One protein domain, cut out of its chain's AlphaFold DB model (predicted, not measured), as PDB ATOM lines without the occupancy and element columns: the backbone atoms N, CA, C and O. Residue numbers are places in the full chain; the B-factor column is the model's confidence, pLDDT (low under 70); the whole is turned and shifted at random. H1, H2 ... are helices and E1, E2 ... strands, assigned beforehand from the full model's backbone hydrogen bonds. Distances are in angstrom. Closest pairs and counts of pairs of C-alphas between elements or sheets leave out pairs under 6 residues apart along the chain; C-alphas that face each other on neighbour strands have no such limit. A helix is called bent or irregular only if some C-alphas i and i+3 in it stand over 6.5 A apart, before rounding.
ATOM      1  N   GLU A  96      47.996  24.005 -51.977       98.31
ATOM      2  CA  GLU A  96      49.090  24.769 -51.374       98.31
ATOM      3  C   GLU A  96      49.390  26.074 -52.131       98.31
ATOM      4  O   GLU A  96      49.695  27.093 -51.498       98.31
ATOM      5  N   ASP A  97      49.254  26.078 -53.462       97.19
ATOM      6  CA  ASP A  97      49.379  27.294 -54.272       97.19
ATOM      7  C   ASP A  97      48.232  28.258 -53.969       97.19
ATOM      8  O   ASP A  97      48.472  29.447 -53.746       97.19
ATOM      9  N   PHE A  98      47.002  27.734 -53.877       97.88
ATOM     10  CA  PHE A  98      45.829  28.521 -53.493       97.88
ATOM     11  C   PHE A  98      46.016  29.155 -52.115       97.88
ATOM     12  O   PHE A  98      45.809  30.356 -51.953       97.88
ATOM     13  N   LYS A  99      46.459  28.385 -51.114       98.06
ATOM     14  CA  LYS A  99      46.721  28.922 -49.773       98.06
ATOM     15  C   LYS A  99      47.817  29.988 -49.793       98.06
ATOM     16  O   LYS A  99      47.699  31.014 -49.124       98.06
ATOM     17  N   THR A 100      48.880  29.755 -50.553       97.50
ATOM     18  CA  THR A 100      49.975  30.718 -50.696       97.50
ATOM     19  C   THR A 100      49.480  32.036 -51.293       97.50
ATOM     20  O   THR A 100      49.896  33.110 -50.856       97.50
ATOM     21  N   GLU A 101      48.587  31.972 -52.278       96.50
ATOM     22  CA  GLU A 101      47.918  33.139 -52.847       96.50
ATOM     23  C   GLU A 101      47.015  33.825 -51.814       96.50
ATOM     24  O   GLU A 101      47.167  35.021 -51.557       96.50
ATOM     25  N   TRP A 102      46.144  33.053 -51.163       97.12
ATOM     26  CA  TRP A 102      45.217  33.498 -50.122       97.12
ATOM     27  C   TRP A 102      45.903  34.305 -49.014       97.12
ATOM     28  O   TRP A 102      45.433  35.381 -48.640       97.12
ATOM     29  N   ASP A 103      47.036  33.818 -48.505       96.81
ATOM     30  CA  ASP A 103      47.776  34.470 -47.420       96.81
ATOM     31  C   ASP A 103      48.415  35.801 -47.862       96.81
ATOM     32  O   ASP A 103      48.606  36.706 -47.049       96.81
ATOM     33  N   ARG A 104      48.765  35.936 -49.149       96.06
ATOM     34  CA  ARG A 104      49.483  37.106 -49.681       96.06
ATOM     35  C   ARG A 104      48.552  38.217 -50.155       96.06
ATOM     36  O   ARG A 104      48.914  39.387 -50.034       96.06
ATOM     37  N   LEU A 105      47.378  37.869 -50.686       95.56
ATOM     38  CA  LEU A 105      46.439  38.808 -51.317       95.56
ATOM     39  C   LEU A 105      46.055  40.043 -50.479       95.56
ATOM     40  O   LEU A 105      45.990  41.122 -51.066       95.56
ATOM     41  N   PRO A 106      45.888  39.976 -49.143       95.62
ATOM     42  CA  PRO A 106      45.569  41.166 -48.340       95.62
ATOM     43  C   PRO A 106      46.663  42.254 -48.339       95.62
ATOM     44  O   PRO A 106      46.430  43.392 -47.904       95.62
ATOM     45  N   TYR A 107      47.874  41.903 -48.786       94.75
ATOM     46  CA  TYR A 107      49.083  42.718 -48.658       94.75
ATOM     47  C   TYR A 107      49.691  43.142 -49.996       94.75
ATOM     48  O   TYR A 107      50.621  43.946 -50.000       94.75
ATOM     49  N   ILE A 108      49.186  42.632 -51.121       92.25
ATOM     50  CA  ILE A 108      49.755  42.897 -52.444       92.25
ATOM     51  C   ILE A 108      48.723  43.554 -53.369       92.25
ATOM     52  O   ILE A 108      47.588  43.090 -53.456       92.25
ATOM     53  N   PRO A 109      49.089  44.615 -54.108       89.00
ATOM     54  CA  PRO A 109      48.171  45.314 -55.001       89.00
ATOM     55  C   PRO A 109      48.114  44.638 -56.379       89.00
ATOM     56  O   PRO A 109      48.308  45.289 -57.401       89.00
ATOM     57  N   ARG A 110      47.887  43.320 -56.426       91.19
ATOM     58  CA  ARG A 110      47.702  42.591 -57.691       91.19
ATOM     59  C   ARG A 110      46.408  41.803 -57.699       91.19
ATOM     60  O   ARG A 110      45.860  41.486 -56.647       91.19
ATOM     61  N   ASP A 111      45.923  41.518 -58.898       91.00
ATOM     62  CA  ASP A 111      44.766  40.653 -59.076       91.00
ATOM     63  C   ASP A 111      45.105  39.199 -58.701       91.00
ATOM     64  O   ASP A 111      46.276  38.793 -58.810       91.00
ATOM     65  N   PRO A 112      44.112  38.426 -58.216       92.44
ATOM     66  CA  PRO A 112      44.300  37.014 -57.934       92.44
ATOM     67  C   PRO A 112      44.734  36.240 -59.173       92.44
ATOM     68  O   PRO A 112      44.303  36.532 -60.290       92.44
ATOM     69  N   ARG A 113      45.560  35.213 -58.969       92.94
ATOM     70  CA  ARG A 113      45.811  34.204 -60.006       92.94
ATOM     71  C   ARG A 113      44.541  33.396 -60.283       92.94
ATOM     72  O   ARG A 113      43.752  33.155 -59.371       92.94
ATOM     73  N   CYS A 114      44.397  32.924 -61.518       94.44
ATOM     74  CA  CYS A 114      43.349  31.968 -61.870       94.44
ATOM     75  C   CYS A 114      43.513  30.636 -61.123       94.44
ATOM     76  O   CYS A 114      44.620  30.243 -60.735       94.44
ATOM     77  N   VAL A 115      42.401  29.928 -60.958       95.31
ATOM     78  CA  VAL A 115      42.294  28.611 -60.319       95.31
ATOM     79  C   VAL A 115      42.018  27.567 -61.405       95.31
ATOM     80  O   VAL A 115      41.324  27.842 -62.381       95.31
ATOM     81  N   CYS A 116      42.580  26.364 -61.309       94.94
ATOM     82  CA  CYS A 116      42.247  25.291 -62.250       94.94
ATOM     83  C   CYS A 116      40.964  24.558 -61.821       94.94
ATOM     84  O   CYS A 116      40.698  24.410 -60.632       94.94
ATOM     85  N   SER A 117      40.203  24.016 -62.778       93.12
ATOM     86  CA  SER A 117      38.960  23.249 -62.541       93.12
ATOM     87  C   SER A 117      39.150  21.938 -61.765       93.12
ATOM     88  O   SER A 117      38.181  21.275 -61.408       93.12
ATOM     89  N   SER A 118      40.396  21.551 -61.491       93.88
ATOM     90  CA  SER A 118      40.725  20.406 -60.640       93.88
ATOM     91  C   SER A 118      40.713  20.726 -59.140       93.88
ATOM     92  O   SER A 118      40.767  19.792 -58.334       93.88
ATOM     93  N   LEU A 119      40.639  22.009 -58.763       97.12
ATOM     94  CA  LEU A 119      40.506  22.453 -57.380       97.12
ATOM     95  C   LEU A 119      39.042  22.671 -57.008       97.12
ATOM     96  O   LEU A 119      38.263  23.241 -57.768       97.12
ATOM     97  N   TRP A 120      38.714  22.229 -55.801       97.44
ATOM     98  CA  TRP A 120      37.391  22.297 -55.201       97.44
ATOM     99  C   TRP A 120      37.508  22.866 -53.799       97.44
ATOM    100  O   TRP A 120      38.565  22.758 -53.163       97.44
ATOM    101  N   GLY A 121      36.422  23.444 -53.301       96.62
ATOM    102  CA  GLY A 121      36.373  23.909 -51.927       96.62
ATOM    103  C   GLY A 121      35.055  23.640 -51.223       96.62
ATOM    104  O   GLY A 121      34.060  23.248 -51.824       96.62
ATOM    105  N   SER A 122      35.090  23.804 -49.906       96.44
ATOM    106  CA  SER A 122      33.925  23.765 -49.021       96.44
ATOM    107  C   SER A 122      34.214  24.615 -47.791       96.44
ATOM    108  O   SER A 122      35.373  24.787 -47.407       96.44
ATOM    109  N   ILE A 123      33.170  25.093 -47.126       95.25
ATOM    110  CA  ILE A 123      33.279  25.617 -45.763       95.25
ATOM    111  C   ILE A 123      32.864  24.503 -44.808       95.25
ATOM    112  O   ILE A 123      31.938  23.754 -45.107       95.25
ATOM    113  N   PHE A 124      33.588  24.352 -43.702       95.62
ATOM    114  CA  PHE A 124      33.310  23.339 -42.686       95.62
ATOM    115  C   PHE A 124      33.836  23.782 -41.315       95.62
ATOM    116  O   PHE A 124      34.630  24.725 -41.221       95.62
ATOM    117  N   ASN A 125      33.426  23.104 -40.244       95.69
ATOM    118  CA  ASN A 125      34.025  23.316 -38.929       95.69
ATOM    119  C   ASN A 125      35.404  22.641 -38.877       95.69
ATOM    120  O   ASN A 125      35.518  21.440 -39.098       95.69
ATOM    121  N   CYS A 126      36.459  23.387 -38.550       96.38
ATOM    122  CA  CYS A 126      37.839  22.898 -38.519       96.38
ATOM    123  C   CYS A 126      38.045  21.668 -37.615       96.38
ATOM    124  O   CYS A 126      39.030  20.950 -37.794       96.38
ATOM    125  N   ALA A 127      37.187  21.467 -36.609       96.44
ATOM    126  CA  ALA A 127      37.260  20.326 -35.700       96.44
ATOM    127  C   ALA A 127      36.622  19.050 -36.277       96.44
ATOM    128  O   ALA A 127      36.872  17.957 -35.760       96.44
ATOM    129  N   ASP A 128      35.823  19.171 -37.337       96.69
ATOM    130  CA  ASP A 128      35.070  18.057 -37.893       96.69
ATOM    131  C   ASP A 128      35.940  17.152 -38.770       96.69
ATOM    132  O   ASP A 128      36.869  17.562 -39.470       96.69
ATOM    133  N   SER A 129      35.597  15.865 -38.756       96.62
ATOM    134  CA  SER A 129      36.259  14.846 -39.580       96.62
ATOM    135  C   SER A 129      35.660  14.705 -40.986       96.62
ATOM    136  O   SER A 129      36.150  13.904 -41.785       96.62
ATOM    137  N   LYS A 130      34.611  15.474 -41.287       97.31
ATOM    138  CA  LYS A 130      33.848  15.518 -42.543       97.31
ATOM    139  C   LYS A 130      33.578  16.977 -42.926       97.31
ATOM    140  O   LYS A 130      33.763  17.864 -42.100       97.31
ATOM    141  N   LEU A 131      33.154  17.218 -44.168       95.25
ATOM    142  CA  LEU A 131      32.793  18.569 -44.624       95.25
ATOM    143  C   LEU A 131      31.498  19.072 -43.969       95.25
ATOM    144  O   LEU A 131      31.368  20.256 -43.693       95.25
ATOM    145  N   TYR A 132      30.552  18.165 -43.722       94.94
ATOM    146  CA  TYR A 132      29.290  18.443 -43.040       94.94
ATOM    147  C   TYR A 132      29.125  17.485 -41.860       94.94
ATOM    148  O   TYR A 132      29.778  16.436 -41.807       94.94
ATOM    149  N   GLY A 133      28.225  17.816 -40.929       93.19
ATOM    150  CA  GLY A 133      27.993  17.023 -39.721       93.19
ATOM    151  C   GLY A 133      27.720  15.541 -40.008       93.19
ATOM    152  O   GLY A 133      27.216  15.170 -41.066       93.19
ATOM    153  N   ASP A 134      28.020  14.666 -39.044       93.88
ATOM    154  CA  ASP A 134      28.047  13.207 -39.256       93.88
ATOM    155  C   ASP A 134      26.742  12.583 -39.757       93.88
ATOM    156  O   ASP A 134      26.766  11.494 -40.338       93.88
ATOM    157  N   LYS A 135      25.616  13.262 -39.525       93.56
ATOM    158  CA  LYS A 135      24.293  12.839 -39.985       93.56
ATOM    159  C   LYS A 135      24.044  13.155 -41.457       93.56
ATOM    160  O   LYS A 135      23.229  12.457 -42.050       93.56
ATOM    161  N   ALA A 136      24.714  14.162 -42.017       95.62
ATOM    162  CA  ALA A 136      24.521  14.590 -43.393       95.62
ATOM    163  C   ALA A 136      25.035  13.533 -44.371       95.62
ATOM    164  O   ALA A 136      26.189  13.109 -44.286       95.62
ATOM    165  N   GLU A 137      24.183  13.117 -45.311       96.00
ATOM    166  CA  GLU A 137      24.574  12.205 -46.395       96.00
ATOM    167  C   GLU A 137      25.323  12.930 -47.524       96.00
ATOM    168  O   GLU A 137      26.185  12.343 -48.183       96.00
ATOM    169  N   LYS A 138      25.004  14.208 -47.746       96.12
ATOM    170  CA  LYS A 138      25.575  15.042 -48.808       96.12
ATOM    171  C   LYS A 138      26.373  16.200 -48.222       96.12
ATOM    172  O   LYS A 138      26.137  16.610 -47.091       96.12
ATOM    173  N   ALA A 139      27.332  16.677 -49.000       96.00
ATOM    174  CA  ALA A 139      28.123  17.860 -48.715       96.00
ATOM    175  C   ALA A 139      28.077  18.782 -49.934       96.00
ATOM    176  O   ALA A 139      28.305  18.317 -51.056       96.00
ATOM    177  N   TRP A 140      27.792  20.061 -49.701       95.06
ATOM    178  CA  TRP A 140      27.878  21.090 -50.732       95.06
ATOM    179  C   TRP A 140      29.323  21.526 -50.891       95.06
ATOM    180  O   TRP A 140      30.019  21.771 -49.906       95.06
ATOM    181  N   ILE A 141      29.767  21.595 -52.137       95.50
ATOM    182  CA  ILE A 141      31.104  22.031 -52.511       95.50
ATOM    183  C   ILE A 141      30.974  23.068 -53.619       95.50
ATOM    184  O   ILE A 141      29.959  23.142 -54.309       95.50
ATOM    185  N   PHE A 142      32.026  23.843 -53.800       92.56
ATOM    186  CA  PHE A 142      32.086  24.875 -54.818       92.56
ATOM    187  C   PHE A 142      33.311  24.697 -55.706       92.56
ATOM    188  O   PHE A 142      34.293  24.037 -55.332       92.56
ATOM    189  N   GLY A 143      33.199  25.223 -56.921       93.81
ATOM    190  CA  GLY A 143      34.125  24.958 -58.007       93.81
ATOM    191  C   GLY A 143      35.204  26.024 -58.145       93.81
ATOM    192  O   GLY A 143      35.475  26.833 -57.253       93.81
ATOM    193  N   LYS A 144      35.821  26.032 -59.327       94.12
ATOM    194  CA  LYS A 144      36.832  27.017 -59.718       94.12
ATOM    195  C   LYS A 144      36.325  28.456 -59.571       94.12
ATOM    196  O   LYS A 144      37.049  29.290 -59.036       94.12
ATOM    197  N   ALA A 145      35.128  28.743 -60.086       92.81
ATOM    198  CA  ALA A 145      34.583  30.098 -60.136       92.81
ATOM    199  C   ALA A 145      34.472  30.701 -58.730       92.81
ATOM    200  O   ALA A 145      34.940  31.810 -58.479       92.81
ATOM    201  N   ASP A 146      33.934  29.930 -57.792       94.56
ATOM    202  CA  ASP A 146      33.740  30.357 -56.409       94.56
ATOM    203  C   ASP A 146      35.077  30.513 -55.675       94.56
ATOM    204  O   ASP A 146      35.273  31.461 -54.918       94.56
ATOM    205  N   LEU A 147      36.050  29.632 -55.940       96.06
ATOM    206  CA  LEU A 147      37.412  29.773 -55.417       96.06
ATOM    207  C   LEU A 147      38.079  31.076 -55.897       96.06
ATOM    208  O   LEU A 147      38.745  31.752 -55.112       96.06
ATOM    209  N   GLU A 148      37.884  31.467 -57.158       95.69
ATOM    210  CA  GLU A 148      38.380  32.746 -57.690       95.69
ATOM    211  C   GLU A 148      37.668  33.949 -57.053       95.69
ATOM    212  O   GLU A 148      38.321  34.929 -56.679       95.69
ATOM    213  N   GLN A 149      36.350  33.865 -56.855       95.00
ATOM    214  CA  GLN A 149      35.575  34.885 -56.142       95.00
ATOM    215  C   GLN A 149      36.035  35.038 -54.687       95.00
ATOM    216  O   GLN A 149      36.200  36.157 -54.198       95.00
ATOM    217  N   LEU A 150      36.324  33.932 -53.999       95.69
ATOM    218  CA  LEU A 150      36.869  33.934 -52.644       95.69
ATOM    219  C   LEU A 150      38.245  34.607 -52.578       95.69
ATOM    220  O   LEU A 150      38.509  35.371 -51.649       95.69
ATOM    221  N   LEU A 151      39.113  34.397 -53.572       96.62
ATOM    222  CA  LEU A 151      40.381  35.126 -53.661       96.62
ATOM    223  C   LEU A 151      40.160  36.623 -53.916       96.62
ATOM    224  O   LEU A 151      40.851  37.461 -53.332       96.62
ATOM    225  N   TRP A 152      39.181  36.990 -54.744       94.94
ATOM    226  CA  TRP A 152      38.811  38.393 -54.935       94.94
ATOM    227  C   TRP A 152      38.313  39.032 -53.628       94.94
ATOM    228  O   TRP A 152      38.760  40.123 -53.267       94.94
ATOM    229  N   ILE A 153      37.471  38.338 -52.860       94.88
ATOM    230  CA  ILE A 153      37.019  38.764 -51.525       94.88
ATOM    231  C   ILE A 153      38.220  38.917 -50.587       94.88
ATOM    232  O   ILE A 153      38.355  39.938 -49.913       94.88
ATOM    233  N   GLN A 154      39.133  37.945 -50.572       95.81
ATOM    234  CA  GLN A 154      40.335  37.977 -49.742       95.81
ATOM    235  C   GLN A 154      41.247  39.165 -50.084       95.81
ATOM    236  O   GLN A 154      41.778  39.816 -49.184       95.81
ATOM    237  N   LYS A 155      41.388  39.511 -51.367       94.69
ATOM    238  CA  LYS A 155      42.121  40.707 -51.809       94.69
ATOM    239  C   LYS A 155      41.488  41.993 -51.274       94.69
ATOM    240  O   LYS A 155      42.194  42.851 -50.746       94.69
ATOM    241  N   ASN A 156      40.174  42.141 -51.422       91.38
ATOM    242  CA  ASN A 156      39.484  43.393 -51.102       91.38
ATOM    243  C   ASN A 156      39.211  43.561 -49.599       91.38
ATOM    244  O   ASN A 156      39.221  44.680 -49.089       91.38
ATOM    245  N   TYR A 157      39.006  42.460 -48.875       92.81
ATOM    246  CA  TYR A 157      38.517  42.480 -47.495       92.81
ATOM    247  C   TYR A 157      39.421  41.757 -46.491       92.81
ATOM    248  O   TYR A 157      39.202  41.877 -45.280       92.81
ATOM    249  N   GLY A 158      40.467  41.056 -46.938       89.44
ATOM    250  CA  GLY A 158      41.280  40.168 -46.097       89.44
ATOM    251  C   GLY A 158      42.023  40.838 -44.946       89.44
ATOM    252  O   GLY A 158      42.344  40.174 -43.965       89.44
ATOM    253  N   ARG A 159      42.205  42.164 -44.976       85.25
ATOM    254  CA  ARG A 159      42.729  42.917 -43.819       85.25
ATOM    255  C   ARG A 159      41.788  42.913 -42.616       85.25
ATOM    256  O   ARG A 159      42.244  43.080 -41.492       85.25
ATOM    257  N   THR A 160      40.486  42.751 -42.852       76.38
ATOM    258  CA  THR A 160      39.465  42.734 -41.795       76.38
ATOM    259  C   THR A 160      39.121  41.330 -41.316       76.38
ATOM    260  O   THR A 160      38.499  41.222 -40.265       76.38
ATOM    261  N   GLY A 161      39.544  40.278 -42.038       83.62
ATOM    262  CA  GLY A 161      39.387  38.857 -41.699       83.62
ATOM    263  C   GLY A 161      37.933  38.385 -41.585       83.62
ATOM    264  O   GLY A 161      37.480  37.557 -42.365       83.62
ATOM    265  N   ALA A 162      37.189  38.943 -40.634       91.38
ATOM    266  CA  ALA A 162      35.798  38.645 -40.344       91.38
ATOM    267  C   ALA A 162      34.873  38.844 -41.553       91.38
ATOM    268  O   ALA A 162      34.038  37.990 -41.830       91.38
ATOM    269  N   LYS A 163      35.059  39.927 -42.323       94.12
ATOM    270  CA  LYS A 163      34.270  40.174 -43.542       94.12
ATOM    271  C   LYS A 163      34.446  39.054 -44.573       94.12
ATOM    272  O   LYS A 163      33.477  38.661 -45.211       94.12
ATOM    273  N   VAL A 164      35.662  38.512 -44.698       94.94
ATOM    274  CA  VAL A 164      35.954  37.385 -45.599       94.94
ATOM    275  C   VAL A 164      35.243  36.122 -45.135       94.94
ATOM    276  O   VAL A 164      34.639  35.441 -45.954       94.94
ATOM    277  N   SER A 165      35.268  35.828 -43.833       95.00
ATOM    278  CA  SER A 165      34.580  34.663 -43.274       95.00
ATOM    279  C   SER A 165      33.073  34.702 -43.535       95.00
ATOM    280  O   SER A 165      32.525  33.729 -44.046       95.00
ATOM    281  N   SER A 166      32.408  35.832 -43.256       94.44
ATOM    282  CA  SER A 166      30.971  35.986 -43.524       94.44
ATOM    283  C   SER A 166      30.667  35.911 -45.018       94.44
ATOM    284  O   SER A 166      29.702  35.270 -45.416       94.44
ATOM    285  N   ALA A 167      31.485  36.552 -45.859       94.06
ATOM    286  CA  ALA A 167      31.313  36.530 -47.310       94.06
ATOM    287  C   ALA A 167      31.447  35.111 -47.879       94.06
ATOM    288  O   ALA A 167      30.642  34.701 -48.711       94.06
ATOM    289  N   ALA A 168      32.424  34.343 -47.392       93.44
ATOM    290  CA  ALA A 168      32.595  32.952 -47.776       93.44
ATOM    291  C   ALA A 168      31.380  32.103 -47.384       93.44
ATOM    292  O   ALA A 168      30.933  31.284 -48.176       93.44
ATOM    293  N   PHE A 169      30.804  32.335 -46.201       91.12
ATOM    294  CA  PHE A 169      29.587  31.644 -45.767       91.12
ATOM    295  C   PHE A 169      28.399  31.920 -46.703       91.12
ATOM    296  O   PHE A 169      27.708  30.988 -47.111       91.12
ATOM    297  N   VAL A 170      28.211  33.184 -47.106       92.19
ATOM    298  CA  VAL A 170      27.153  33.581 -48.050       92.19
ATOM    299  C   VAL A 170      27.355  32.937 -49.415       92.19
ATOM    300  O   VAL A 170      26.396  32.382 -49.949       92.19
ATOM    301  N   LEU A 171      28.579  32.974 -49.960       90.94
ATOM    302  CA  LEU A 171      28.862  32.448 -51.298       90.94
ATOM    303  C   LEU A 171      28.543  30.956 -51.432       90.94
ATOM    304  O   LEU A 171      28.012  30.538 -52.457       90.94
ATOM    305  N   VAL A 172      28.797  30.181 -50.377       86.06
ATOM    306  CA  VAL A 172      28.511  28.737 -50.334       86.06
ATOM    307  C   VAL A 172      27.015  28.422 -50.239       86.06
ATOM    308  O   VAL A 172      26.626  27.269 -50.384       86.06
ATOM    309  N   GLY A 173      26.162  29.429 -50.027       84.62
ATOM    310  CA  GLY A 173      24.709  29.251 -49.987       84.62
ATOM    311  C   GLY A 173      24.145  28.983 -48.588       84.62
ATOM    312  O   GLY A 173      22.997  28.555 -48.462       84.62
ATOM    313  N   PHE A 174      24.905  29.257 -47.519       85.12
ATOM    314  CA  PHE A 174      24.351  29.246 -46.163       85.12
ATOM    315  C   PHE A 174      23.468  30.486 -45.951       85.12
ATOM    316  O   PHE A 174      23.959  31.588 -45.694       85.12
ATOM    317  N   GLY A 175      22.158  30.316 -46.130       82.44
ATOM    318  CA  GLY A 175      21.151  31.356 -45.903       82.44
ATOM    319  C   GLY A 175      20.740  31.501 -44.433       82.44
ATOM    320  O   GLY A 175      21.202  30.736 -43.584       82.44
ATOM    321  N   PRO A 176      19.877  32.478 -44.106       82.69
ATOM    322  CA  PRO A 176      19.392  32.694 -42.751       82.69
ATOM    323  C   PRO A 176      18.902  31.434 -42.017       82.69
ATOM    324  O   PRO A 176      18.345  30.528 -42.644       82.69
ATOM    325  N   PRO A 177      19.087  31.372 -40.686       83.38
ATOM    326  CA  PRO A 177      19.688  32.392 -39.816       83.38
ATOM    327  C   PRO A 177      21.220  32.257 -39.698       83.38
ATOM    328  O   PRO A 177      21.809  32.629 -38.689       83.38
ATOM    329  N   ALA A 178      21.898  31.687 -40.700       83.56
ATOM    330  CA  ALA A 178      23.321  31.345 -40.646       83.56
ATOM    331  C   ALA A 178      24.271  32.457 -40.165       83.56
ATOM    332  O   ALA A 178      25.293  32.151 -39.554       83.56
ATOM    333  N   LEU A 179      23.985  33.723 -40.474       87.19
ATOM    334  CA  LEU A 179      24.812  34.855 -40.046       87.19
ATOM    335  C   LEU A 179      24.309  35.514 -38.756       87.19
ATOM    336  O   LEU A 179      24.963  36.427 -38.252       87.19
ATOM    337  N   ASP A 180      23.179  35.084 -38.210       86.81
ATOM    338  CA  ASP A 180      22.594  35.704 -37.021       86.81
ATOM    339  C   ASP A 180      23.405  35.343 -35.763       86.81
ATOM    340  O   ASP A 180      23.496  36.132 -34.818       86.81
ATOM    341  N   ASP A 181      24.085  34.194 -35.801       88.50
ATOM    342  CA  ASP A 181      24.994  33.715 -34.766       88.50
ATOM    343  C   ASP A 181      26.473  34.043 -35.068       88.50
ATOM    344  O   ASP A 181      26.857  34.331 -36.210       88.50
ATOM    345  N   PRO A 182      27.353  34.014 -34.046       92.50
ATOM    346  CA  PRO A 182      28.792  34.080 -34.258       92.50
ATOM    347  C   PRO A 182      29.292  32.936 -35.149       92.50
ATOM    348  O   PRO A 182      28.903  31.785 -34.981       92.50
ATOM    349  N   LEU A 183      30.229  33.252 -36.042       93.75
ATOM    350  CA  LEU A 183      30.940  32.260 -36.841       93.75
ATOM    351  C   LEU A 183      32.307  32.013 -36.211       93.75
ATOM    352  O   LEU A 183      33.207  32.849 -36.324       93.75
ATOM    353  N   ASP A 184      32.490  30.876 -35.550       94.44
ATOM    354  CA  ASP A 184      33.766  30.468 -34.973       94.44
ATOM    355  C   ASP A 184      34.179  29.063 -35.422       94.44
ATOM    356  O   ASP A 184      33.404  28.285 -35.971       94.44
ATOM    357  N   GLY A 185      35.477  28.773 -35.302       94.81
ATOM    358  CA  GLY A 185      36.011  27.457 -35.656       94.81
ATOM    359  C   GLY A 185      35.851  27.054 -37.128       94.81
ATOM    360  O   GLY A 185      36.064  25.889 -37.433       94.81
ATOM    361  N   LEU A 186      35.507  27.970 -38.039       95.69
ATOM    362  CA  LEU A 186      35.315  27.653 -39.455       95.69
ATOM    363  C   LEU A 186      36.632  27.598 -40.233       95.69
ATOM    364  O   LEU A 186      37.563  28.379 -40.010       95.69
ATOM    365  N   CYS A 187      36.671  26.694 -41.202       97.38
ATOM    366  CA  CYS A 187      37.752  26.535 -42.154       97.38
ATOM    367  C   CYS A 187      37.205  26.555 -43.586       97.38
ATOM    368  O   CYS A 187      36.166  25.967 -43.883       97.38
ATOM    369  N   LEU A 188      37.966  27.181 -44.481       97.62
ATOM    370  CA  LEU A 188      37.879  26.984 -45.920       97.62
ATOM    371  C   LEU A 188      38.723  25.757 -46.275       97.62
ATOM    372  O   LEU A 188      39.948  25.796 -46.186       97.62
ATOM    373  N   ALA A 189      38.079  24.657 -46.640       97.81
ATOM    374  CA  ALA A 189      38.758  23.512 -47.223       97.81
ATOM    375  C   ALA A 189      39.044  23.788 -48.698       97.81
ATOM    376  O   ALA A 189      38.138  24.173 -49.432       97.81
ATOM    377  N   VAL A 190      40.276  23.526 -49.130       98.31
ATOM    378  CA  VAL A 190      40.656  23.457 -50.544       98.31
ATOM    379  C   VAL A 190      41.263  22.087 -50.791       98.31
ATOM    380  O   VAL A 190      42.104  21.626 -50.018       98.31
ATOM    381  N   PHE A 191      40.802  21.393 -51.822       98.19
ATOM    382  CA  PHE A 191      41.188  20.010 -52.077       98.19
ATOM    383  C   PHE A 191      41.072  19.660 -53.558       98.19
ATOM    384  O   PHE A 191      40.521  20.410 -54.364       98.19
ATOM    385  N   LYS A 192      41.592  18.485 -53.912       97.50
ATOM    386  CA  LYS A 192      41.352  17.845 -55.205       97.50
ATOM    387  C   LYS A 192      40.364  16.709 -55.009       97.50
ATOM    388  O   LYS A 192      40.298  16.106 -53.938       97.50
ATOM    389  N   LEU A 193      39.623  16.379 -56.054       95.12
ATOM    390  CA  LEU A 193      38.788  15.185 -56.053       95.12
ATOM    391  C   LEU A 193      39.560  13.979 -56.595       95.12
ATOM    392  O   LEU A 193      40.498  14.148 -57.380       95.12
ATOM    393  N   PRO A 194      39.208  12.750 -56.173       91.94
ATOM    394  CA  PRO A 194      39.778  11.547 -56.761       91.94
ATOM    395  C   PRO A 194      39.536  11.488 -58.278       91.94
ATOM    396  O   PRO A 194      38.561  12.062 -58.765       91.94
ATOM    397  N   PRO A 195      40.356  10.733 -59.031       90.12
ATOM    398  CA  PRO A 195      40.076  10.444 -60.433       90.12
ATOM    399  C   PRO A 195      38.654   9.883 -60.621       90.12
ATOM    400  O   PRO A 195      38.200   9.129 -59.752       90.12
ATOM    401  N   PRO A 196      37.965  10.151 -61.749       90.12
ATOM    402  CA  PRO A 196      36.551   9.804 -61.937       90.12
ATOM    403  C   PRO A 196      36.188   8.348 -61.604       90.12
ATOM    404  O   PRO A 196      35.173   8.095 -60.959       90.12
ATOM    405  N   ALA A 197      37.051   7.389 -61.960       88.12
ATOM    406  CA  ALA A 197      36.841   5.968 -61.673       88.12
ATOM    407  C   ALA A 197      36.724   5.654 -60.166       88.12
ATOM    408  O   ALA A 197      35.976   4.762 -59.776       88.12
ATOM    409  N   ILE A 198      37.449   6.395 -59.323       89.75
ATOM    410  CA  ILE A 198      37.394   6.289 -57.857       89.75
ATOM    411  C   ILE A 198      36.294   7.205 -57.308       89.75
ATOM    412  O   ILE A 198      35.606   6.856 -56.351       89.75
ATOM    413  N   ALA A 199      36.096   8.372 -57.925       89.88
ATOM    414  CA  ALA A 199      35.110   9.340 -57.472       89.88
ATOM    415  C   ALA A 199      33.681   8.782 -57.519       89.88
ATOM    416  O   ALA A 199      32.904   8.999 -56.593       89.88
ATOM    417  N   VAL A 200      33.341   7.999 -58.548       89.31
ATOM    418  CA  VAL A 200      32.024   7.354 -58.656       89.31
ATOM    419  C   VAL A 200      31.782   6.367 -57.511       89.31
ATOM    420  O   VAL A 200      30.731   6.420 -56.874       89.31
ATOM    421  N   SER A 201      32.741   5.486 -57.208       87.62
ATOM    422  CA  SER A 201      32.559   4.458 -56.171       87.62
ATOM    423  C   SER A 201      32.505   5.043 -54.759       87.62
ATOM    424  O   SER A 201      31.846   4.481 -53.887       87.62
ATOM    425  N   HIS A 202      33.171   6.176 -54.533       87.25
ATOM    426  CA  HIS A 202      33.160   6.882 -53.253       87.25
ATOM    427  C   HIS A 202      32.057   7.951 -53.163       87.25
ATOM    428  O   HIS A 202      31.910   8.592 -52.124       87.25
ATOM    429  N   GLY A 203      31.282   8.156 -54.235       90.25
ATOM    430  CA  GLY A 203      30.268   9.207 -54.311       90.25
ATOM    431  C   GLY A 203      30.844  10.625 -54.251       90.25
ATOM    432  O   GLY A 203      30.147  11.545 -53.846       90.25
ATOM    433  N   THR A 204      32.109  10.811 -54.622       94.12
ATOM    434  CA  THR A 204      32.795  12.111 -54.652       94.12
ATOM    435  C   THR A 204      32.864  12.723 -56.049       94.12
ATOM    436  O   THR A 204      33.565  13.712 -56.244       94.12
ATOM    437  N   LEU A 205      32.153  12.155 -57.030       95.06
ATOM    438  CA  LEU A 205      31.945  12.806 -58.319       95.06
ATOM    439  C   LEU A 205      30.983  13.992 -58.115       95.06
ATOM    440  O   LEU A 205      29.840  13.738 -57.729       95.06
ATOM    441  N   PRO A 206      31.394  15.244 -58.381       95.56
ATOM    442  CA  PRO A 206      30.536  16.414 -58.222       95.56
ATOM    443  C   PRO A 206      29.295  16.288 -59.081       95.56
ATOM    444  O   PRO A 206      29.373  15.878 -60.239       95.56
ATOM    445  N   TRP A 331      21.877  30.715 -54.542       94.06
ATOM    446  CA  TRP A 331      21.135  31.935 -54.250       94.06
ATOM    447  C   TRP A 331      21.075  32.125 -52.742       94.06
ATOM    448  O   TRP A 331      20.906  31.156 -52.006       94.06
ATOM    449  N   ASN A 332      21.204  33.358 -52.264       93.19
ATOM    450  CA  ASN A 332      21.150  33.643 -50.835       93.19
ATOM    451  C   ASN A 332      20.392  34.947 -50.583       93.19
ATOM    452  O   ASN A 332      20.622  35.930 -51.278       93.19
ATOM    453  N   SER A 333      19.510  34.986 -49.582       92.94
ATOM    454  CA  SER A 333      18.798  36.222 -49.233       92.94
ATOM    455  C   SER A 333      19.680  37.237 -48.508       92.94
ATOM    456  O   SER A 333      19.304  38.403 -48.408       92.94
ATOM    457  N   TYR A 334      20.842  36.824 -47.994       93.75
ATOM    458  CA  TYR A 334      21.842  37.770 -47.515       93.75
ATOM    459  C   TYR A 334      22.441  38.580 -48.677       93.75
ATOM    460  O   TYR A 334      22.454  38.108 -49.816       93.75
ATOM    461  N   PRO A 335      22.960  39.794 -48.410       94.69
ATOM    462  CA  PRO A 335      23.597  40.613 -49.437       94.69
ATOM    463  C   PRO A 335      24.774  39.875 -50.076       94.69
ATOM    464  O   PRO A 335      25.620  39.321 -49.371       94.69
ATOM    465  N   ASN A 336      24.864  39.897 -51.402       94.81
ATOM    466  CA  ASN A 336      25.972  39.275 -52.109       94.81
ATOM    467  C   ASN A 336      27.262  40.087 -51.880       94.81
ATOM    468  O   ASN A 336      27.300  41.278 -52.214       94.81
ATOM    469  N   PRO A 337      28.339  39.471 -51.351       93.56
ATOM    470  CA  PRO A 337      29.594  40.163 -51.067       93.56
ATOM    471  C   PRO A 337      30.355  40.639 -52.311       93.56
ATOM    472  O   PRO A 337      31.295  41.422 -52.187       93.56
ATOM    473  N   LEU A 338      29.980  40.170 -53.501       93.19
ATOM    474  CA  LEU A 338      30.570  40.583 -54.775       93.19
ATOM    475  C   LEU A 338      29.879  41.815 -55.367       93.19
ATOM    476  O   LEU A 338      30.398  42.427 -56.299       93.19
ATOM    477  N   VAL A 339      28.716  42.197 -54.835       92.56
ATOM    478  CA  VAL A 339      27.919  43.310 -55.343       92.56
ATOM    479  C   VAL A 339      28.091  44.505 -54.418       92.56
ATOM    480  O   VAL A 339      27.595  44.538 -53.295       92.56
ATOM    481  N   CYS A 340      28.791  45.522 -54.913       89.44
ATOM    482  CA  CYS A 340      29.089  46.744 -54.169       89.44
ATOM    483  C   CYS A 340      27.905  47.723 -54.192       89.44
ATOM    484  O   CYS A 340      28.005  48.843 -54.693       89.44
ATOM    485  N   LYS A 341      26.756  47.257 -53.699       91.75
ATOM    486  CA  LYS A 341      25.532  48.036 -53.506       91.75
ATOM    487  C   LYS A 341      25.009  47.800 -52.088       91.75
ATOM    488  O   LYS A 341      25.160  46.679 -51.586       91.75
ATOM    489  N   PRO A 342      24.351  48.802 -51.483       91.56
ATOM    490  CA  PRO A 342      23.571  48.600 -50.269       91.56
ATOM    491  C   PRO A 342      22.583  47.425 -50.420       91.56
ATOM    492  O   PRO A 342      22.065  47.226 -51.524       91.56
ATOM    493  N   PRO A 343      22.309  46.651 -49.352       93.25
ATOM    494  CA  PRO A 343      21.406  45.498 -49.392       93.25
ATOM    495  C   PRO A 343      20.038  45.776 -50.017       93.25
ATOM    496  O   PRO A 343      19.566  44.999 -50.838       93.25
ATOM    497  N   ASP A 344      19.433  46.918 -49.692       93.62
ATOM    498  CA  ASP A 344      18.128  47.356 -50.204       93.62
ATOM    499  C   ASP A 344      18.144  47.747 -51.693       93.62
ATOM    500  O   ASP A 344      17.091  47.947 -52.299       93.62
ATOM    501  N   GLN A 345      19.330  47.836 -52.298       94.56
ATOM    502  CA  GLN A 345      19.539  48.132 -53.716       94.56
ATOM    503  C   GLN A 345      20.034  46.921 -54.517       94.56
ATOM    504  O   GLN A 345      20.224  47.028 -55.735       94.56
ATOM    505  N   GLN A 346      20.268  45.778 -53.867       94.19
ATOM    506  CA  GLN A 346      20.583  44.541 -54.571       94.19
ATOM    507  C   GLN A 346      19.306  43.970 -55.192       94.19
ATOM    508  O   GLN A 346      18.279  43.788 -54.544       94.19
ATOM    509  N   THR A 347      19.355  43.732 -56.499       94.38
ATOM    510  CA  THR A 347      18.250  43.098 -57.227       94.38
ATOM    511  C   THR A 347      18.231  41.600 -56.949       94.38
ATOM    512  O   THR A 347      19.254  41.033 -56.590       94.38
ATOM    513  N   ASN A 348      17.123  40.901 -57.218       92.44
ATOM    514  CA  ASN A 348      17.101  39.442 -57.058       92.44
ATOM    515  C   ASN A 348      18.239  38.727 -57.824       92.44
ATOM    516  O   ASN A 348      18.807  37.751 -57.344       92.44
ATOM    517  N   SER A 349      18.597  39.224 -59.009       92.19
ATOM    518  CA  SER A 349      19.706  38.666 -59.788       92.19
ATOM    519  C   SER A 349      21.074  38.891 -59.140       92.19
ATOM    520  O   SER A 349      21.978  38.099 -59.379       92.19
ATOM    521  N   ASP A 350      21.225  39.934 -58.321       94.31
ATOM    522  CA  ASP A 350      22.461  40.213 -57.584       94.31
ATOM    523  C   ASP A 350      22.692  39.180 -56.461       94.31
ATOM    524  O   ASP A 350      23.831  38.966 -56.068       94.31
ATOM    525  N   HIS A 351      21.652  38.480 -55.994       94.25
ATOM    526  CA  HIS A 351      21.722  37.491 -54.906       94.25
ATOM    527  C   HIS A 351      22.202  36.088 -55.323       94.25
ATOM    528  O   HIS A 351      22.346  35.209 -54.471       94.25
ATOM    529  N   TYR A 352      22.459  35.855 -56.614       93.12
ATOM    530  CA  TYR A 352      23.054  34.598 -57.071       93.12
ATOM    531  C   TYR A 352      24.561  34.586 -56.797       93.12
ATOM    532  O   TYR A 352      25.268  35.525 -57.166       93.12
ATOM    533  N   THR A 353      25.055  33.530 -56.150       87.81
ATOM    534  CA  THR A 353      26.418  33.497 -55.598       87.81
ATOM    535  C   THR A 353      27.425  32.725 -56.439       87.81
ATOM    536  O   THR A 353      28.603  33.050 -56.385       87.81
ATOM    537  N   GLY A 354      26.996  31.770 -57.263       86.44
ATOM    538  CA  GLY A 354      27.919  30.960 -58.058       86.44
ATOM    539  C   GLY A 354      27.338  29.612 -58.450       86.44
ATOM    540  O   GLY A 354      26.122  29.434 -58.410       86.44
ATOM    541  N   GLU A 355      28.197  28.685 -58.860       90.31
ATOM    542  CA  GLU A 355      27.797  27.324 -59.231       90.31
ATOM    543  C   GLU A 355      27.708  26.447 -57.978       90.31
ATOM    544  O   GLU A 355      28.575  26.471 -57.108       90.31
ATOM    545  N   GLU A 356      26.656  25.639 -57.884       91.00
ATOM    546  CA  GLU A 356      26.473  24.704 -56.777       91.00
ATOM    547  C   GLU A 356      26.807  23.281 -57.200       91.00
ATOM    548  O   GLU A 356      26.322  22.778 -58.218       91.00
ATOM    549  N   TYR A 357      27.552  22.588 -56.341       95.44
ATOM    550  CA  TYR A 357      27.829  21.172 -56.502       95.44
ATOM    551  C   TYR A 357      27.577  20.419 -55.207       95.44
ATOM    552  O   TYR A 357      27.777  20.928 -54.104       95.44
ATOM    553  N   VAL A 358      27.197  19.155 -55.343       96.19
ATOM    554  CA  VAL A 358      27.056  18.232 -54.219       96.19
ATOM    555  C   VAL A 358      27.865  16.965 -54.448       96.19
ATOM    556  O   VAL A 358      27.940  16.431 -55.556       96.19
ATOM    557  N   ILE A 359      28.440  16.458 -53.363       96.88
ATOM    558  CA  ILE A 359      29.056  15.131 -53.275       96.88
ATOM    559  C   ILE A 359      28.489  14.380 -52.070       96.88
ATOM    560  O   ILE A 359      27.786  14.946 -51.232       96.88
ATOM    561  N   SER A 360      28.784  13.090 -51.952       97.00
ATOM    562  CA  SER A 360      28.596  12.368 -50.694       97.00
ATOM    563  C   SER A 360      29.476  12.973 -49.596       97.00
ATOM    564  O   SER A 360      30.631  13.333 -49.835       97.00
ATOM    565  N   ASN A 361      28.946  13.054 -48.376       97.19
ATOM    566  CA  ASN A 361      29.657  13.591 -47.220       97.19
ATOM    567  C   ASN A 361      30.690  12.581 -46.688       97.19
ATOM    568  O   ASN A 361      30.438  11.792 -45.768       97.19
ATOM    569  N   VAL A 362      31.855  12.572 -47.328       95.81
ATOM    570  CA  VAL A 362      32.967  11.670 -47.018       95.81
ATOM    571  C   VAL A 362      33.901  12.255 -45.950       95.81
ATOM    572  O   VAL A 362      33.944  13.473 -45.761       95.81
ATOM    573  N   PRO A 363      34.685  11.417 -45.243       96.81
ATOM    574  CA  PRO A 363      35.716  11.911 -44.336       96.81
ATOM    575  C   PRO A 363      36.739  12.801 -45.055       96.81
ATOM    576  O   PRO A 363      37.234  12.445 -46.121       96.81
ATOM    577  N   THR A 364      37.144  13.912 -44.445       95.94
ATOM    578  CA  THR A 364      38.114  14.861 -45.031       95.94
ATOM    579  C   THR A 364      39.436  14.187 -45.402       95.94
ATOM    580  O   THR A 364      40.006  14.460 -46.454       95.94
ATOM    581  N   LYS A 365      39.875  13.202 -44.609       95.69
ATOM    582  CA  LYS A 365      41.076  12.390 -44.880       95.69
ATOM    583  C   LYS A 365      41.029  11.573 -46.179       95.69
ATOM    584  O   LYS A 365      42.064  11.066 -46.599       95.69
ATOM    585  N   THR A 366      39.851  11.374 -46.777       94.69
ATOM    586  CA  THR A 366      39.714  10.671 -48.063       94.69
ATOM    587  C   THR A 366      39.706  11.625 -49.252       94.69
ATOM    588  O   THR A 366      39.680  11.153 -50.385       94.69
ATOM    589  N   LEU A 367      39.710  12.942 -49.016       96.25
ATOM    590  CA  LEU A 367      39.824  13.957 -50.059       96.25
ATOM    591  C   LEU A 367      41.315  14.187 -50.369       96.25
ATOM    592  O   LEU A 367      42.082  14.563 -49.476       96.25
ATOM    593  N   PRO A 368      41.769  13.930 -51.609       96.94
ATOM    594  CA  PRO A 368      43.148  14.180 -52.001       96.94
ATOM    595  C   PRO A 368      43.577  15.626 -51.746       96.94
ATOM    596  O   PRO A 368      42.866  16.568 -52.090       96.94
ATOM    597  N   LYS A 369      44.780  15.794 -51.182       97.19
ATOM    598  CA  LYS A 369      45.381  17.115 -50.929       97.19
ATOM    599  C   LYS A 369      44.498  18.036 -50.076       97.19
ATOM    600  O   LYS A 369      44.536  19.247 -50.237       97.19
ATOM    601  N   PHE A 370      43.699  17.471 -49.173       97.94
ATOM    602  CA  PHE A 370      42.855  18.259 -48.287       97.94
ATOM    603  C   PHE A 370      43.669  19.264 -47.465       97.94
ATOM    604  O   PHE A 370      44.502  18.872 -46.645       97.94
ATOM    605  N   LEU A 371      43.398  20.553 -47.671       98.25
ATOM    606  CA  LEU A 371      44.073  21.652 -46.999       98.25
ATOM    607  C   LEU A 371      43.048  22.576 -46.325       98.25
ATOM    608  O   LEU A 371      42.328  23.301 -47.016       98.25
ATOM    609  N   PRO A 372      42.979  22.590 -44.984       98.06
ATOM    610  CA  PRO A 372      42.129  23.522 -44.262       98.06
ATOM    611  C   PRO A 372      42.820  24.881 -44.077       98.06
ATOM    612  O   PRO A 372      43.924  24.976 -43.536       98.06
ATOM    613  N   ILE A 373      42.143  25.953 -44.477       97.88
ATOM    614  CA  ILE A 373      42.532  27.344 -44.239       97.88
ATOM    615  C   ILE A 373      41.608  27.901 -43.159       97.88
ATOM    616  O   ILE A 373      40.412  28.074 -43.381       97.88
ATOM    617  N   LYS A 374      42.154  28.179 -41.971       97.38
ATOM    618  CA  LYS A 374      41.369  28.715 -40.854       97.38
ATOM    619  C   LYS A 374      40.824  30.101 -41.198       97.38
ATOM    620  O   LYS A 374      41.593  31.002 -41.532       97.38
ATOM    621  N   LEU A 375      39.513  30.265 -41.063       96.44
ATOM    622  CA  LEU A 375      38.841  31.544 -41.238       96.44
ATOM    623  C   LEU A 375      38.847  32.339 -39.929       96.44
ATOM    624  O   LEU A 375      39.001  31.794 -38.832       96.44
ATOM    625  N   SER A 376      38.727  33.658 -40.051       96.19
ATOM    626  CA  SER A 376      38.664  34.538 -38.882       96.19
ATOM    627  C   SER A 376      37.319  34.369 -38.184       96.19
ATOM    628  O   SER A 376      36.299  34.235 -38.857       96.19
ATOM    629  N   ALA A 377      37.304  34.410 -36.853       95.94
ATOM    630  CA  ALA A 377      36.041  34.422 -36.126       95.94
ATOM    631  C   ALA A 377      35.249  35.702 -36.441       95.94
ATOM    632  O   ALA A 377      35.844  36.767 -36.638       95.94
ATOM    633  N   VAL A 378      33.924  35.592 -36.462       94.81
ATOM    634  CA  VAL A 378      33.002  36.711 -36.676       94.81
ATOM    635  C   VAL A 378      31.999  36.761 -35.541       94.81
ATOM    636  O   VAL A 378      31.412  35.745 -35.183       94.81
ATOM    637  N   THR A 379      31.788  37.940 -34.970       95.44
ATOM    638  CA  THR A 379      30.738  38.133 -33.968       95.44
ATOM    639  C   THR A 379      29.385  38.371 -34.641       95.44
ATOM    640  O   THR A 379      29.321  38.916 -35.743       95.44
ATOM    641  N   ALA A 380      28.289  38.064 -33.941       93.25
ATOM    642  CA  ALA A 380      26.936  38.378 -34.413       93.25
ATOM    643  C   ALA A 380      26.766  39.872 -34.767       93.25
ATOM    644  O   ALA A 380      26.145  40.221 -35.767       93.25
ATOM    645  N   GLN A 381      27.396  40.777 -34.002       93.69
ATOM    646  CA  GLN A 381      27.364  42.215 -34.291       93.69
ATOM    647  C   GLN A 381      28.037  42.562 -35.628       93.69
ATOM    648  O   GLN A 381      27.537  43.410 -36.366       93.69
ATOM    649  N   GLN A 382      29.169  41.929 -35.950       94.12
ATOM    650  CA  GLN A 382      29.845  42.143 -37.232       94.12
ATOM    651  C   GLN A 382      29.002  41.615 -38.392       94.12
ATOM    652  O   GLN A 382      28.829  42.329 -39.377       94.12
ATOM    653  N   ASN A 383      28.438  40.413 -38.248       92.25
ATOM    654  CA  ASN A 383      27.528  39.842 -39.238       92.25
ATOM    655  C   ASN A 383      26.323  40.751 -39.493       92.25
ATOM    656  O   ASN A 383      26.066  41.097 -40.643       92.25
ATOM    657  N   SER A 384      25.651  41.215 -38.435       90.62
ATOM    658  CA  SER A 384      24.536  42.166 -38.531       90.62
ATOM    659  C   SER A 384      24.931  43.448 -39.275       90.62
ATOM    660  O   SER A 384      24.163  43.982 -40.078       90.62
ATOM    661  N   GLY A 385      26.166  43.918 -39.070       91.94
ATOM    662  CA  GLY A 385      26.727  45.030 -39.829       91.94
ATOM    663  C   GLY A 385      26.762  44.765 -41.336       91.94
ATOM    664  O   GLY A 385      26.393  45.656 -42.100       91.94
ATOM    665  N   TYR A 386      27.153  43.562 -41.763       91.25
ATOM    666  CA  TYR A 386      27.213  43.186 -43.181       91.25
ATOM    667  C   TYR A 386      25.834  42.925 -43.785       91.25
ATOM    668  O   TYR A 386      25.588  43.311 -44.924       91.25
ATOM    669  N   THR A 387      24.914  42.318 -43.033       89.88
ATOM    670  CA  THR A 387      23.550  42.066 -43.519       89.88
ATOM    671  C   THR A 387      22.746  43.356 -43.674       89.88
ATOM    672  O   THR A 387      21.922  43.448 -44.576       89.88
ATOM    673  N   THR A 388      23.026  44.369 -42.846       90.88
ATOM    674  CA  THR A 388      22.313  45.658 -42.868       90.88
ATOM    675  C   THR A 388      22.946  46.670 -43.819       90.88
ATOM    676  O   THR A 388      22.232  47.371 -44.530       90.88
ATOM    677  N   ASN A 389      24.280  46.772 -43.838       91.25
ATOM    678  CA  ASN A 389      24.977  47.810 -44.608       91.25
ATOM    679  C   ASN A 389      25.585  47.290 -45.917       91.25
ATOM    680  O   ASN A 389      25.922  48.093 -46.779       91.25
ATOM    681  N   GLY A 390      25.701  45.971 -46.084       90.50
ATOM    682  CA  GLY A 390      26.418  45.350 -47.194       90.50
ATOM    683  C   GLY A 390      27.899  45.101 -46.888       90.50
ATOM    684  O   GLY A 390      28.399  45.302 -45.777       90.50
TER     685      GLY A 390
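What this domain is: This is residues 96 to 206 and 331 to 390 of the 392 residues of the protein "Hypothetical protein" of Alexandrium monilatum (UniProt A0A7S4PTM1). A small sheet of three strands, E1, E3 and E6, has three helices, H1, H2 and H3, over one face, and H2 packs on both H1 and H3. Beside edge strand E1 sits a short two-stranded ribbon of E2 and E5; H4 lies at one end of the longest axis, H5 and H6 at the other. The printed part has 171 residues with six named helices and six named strands, along the chain H1 E1 E2 H2 H3 E3 H4 H5 E4 E5 E6 H6, and its class is mixed, helices and strands. Both sheets, E1 - E3 - E6 and E2 - E5, are antiparallel. The whole is compact, with a radius of gyration of the C-alphas of 15.6 A and spans of 46 by 36 by 30 A.

Where its parts are: Find C-alpha 119 at (40.506, 22.453, -57.380); from there E1 runs 19.6 A to residue 125. Beside it look for E3, residues 186 to 192, 19.5 A long, and then E6, residues 371 to 374. For the helices, begin at C-alpha 96 at (49.090, 24.769, -51.374), where H1 runs 18.2 A to residue 107; it is irregular, with C-alphas 103 and 106 7.1 A apart. H2 is residues 144 to 157, 19.8 A, and H3 residues 162 to 171, 14.4 A. The sheet of two strands is E2, residues 138 to 141, and E5, residues 357 to 360. H4 is residues 196 to 202, H5 residues 348 to 351, and E4 residues 352 to 355. H6 runs from residue 380 to C-alpha 389 at (24.977, 47.810, -44.608).

How they stand to each other: Start at inner strand E3: N 122 and O 189 of E1 and E3 are 3.1 A apart, and N 188 and O 373 of E3 and E6 are 2.8 A apart, both within hydrogen-bond range. H1, H2 and H3 are on the same face of this sheet. H1 runs along the strands, at 25 degrees to E3 on the local plane. H2 touches H1 with residues 151 to 157 alone, closest at the C-alphas of Leu 105 and Lys 155, 4.7 A, at a shallow tilt of 28 degrees, the same way. H2 and H3 form a helical hairpin, closest at the C-alphas of Tyr 157 and Val 164, 6.0 A. H3 touches H6 at a steep tilt of 66 degrees, closest at the C-alphas of Ser 166 and Asn 383, 6.7 A. The closest C-alphas of E1 and E2 are those of Ser 122 and Ile 141, 4.8 A; between the antiparallel neighbour strands E2 and E5, N 139 and O 359 are 2.9 A apart, within hydrogen-bond range. E4 pairs with no named strand and runs on into E5 at 55 degrees. H4 and H5 touch no helix. Every O i to N i+4 pair is within hydrogen-bond range in H2, H3 and H6, against 6 of 8 in H1 and 2 of 3 in H4; H5 is too short for such a pair.

The domain as a whole: Look for the two C-alphas farthest apart at Ala 197 and Asp 344, 46.8 A. Residues 207 to 330 are not printed, and C-alphas 206 and 331 are 18.6 A apart across the cut. The links H1 to E1, E1 to E2 and H3 to E3 are long. Mean pLDDT of the printed part is 93.5, and no printed residue is under 70.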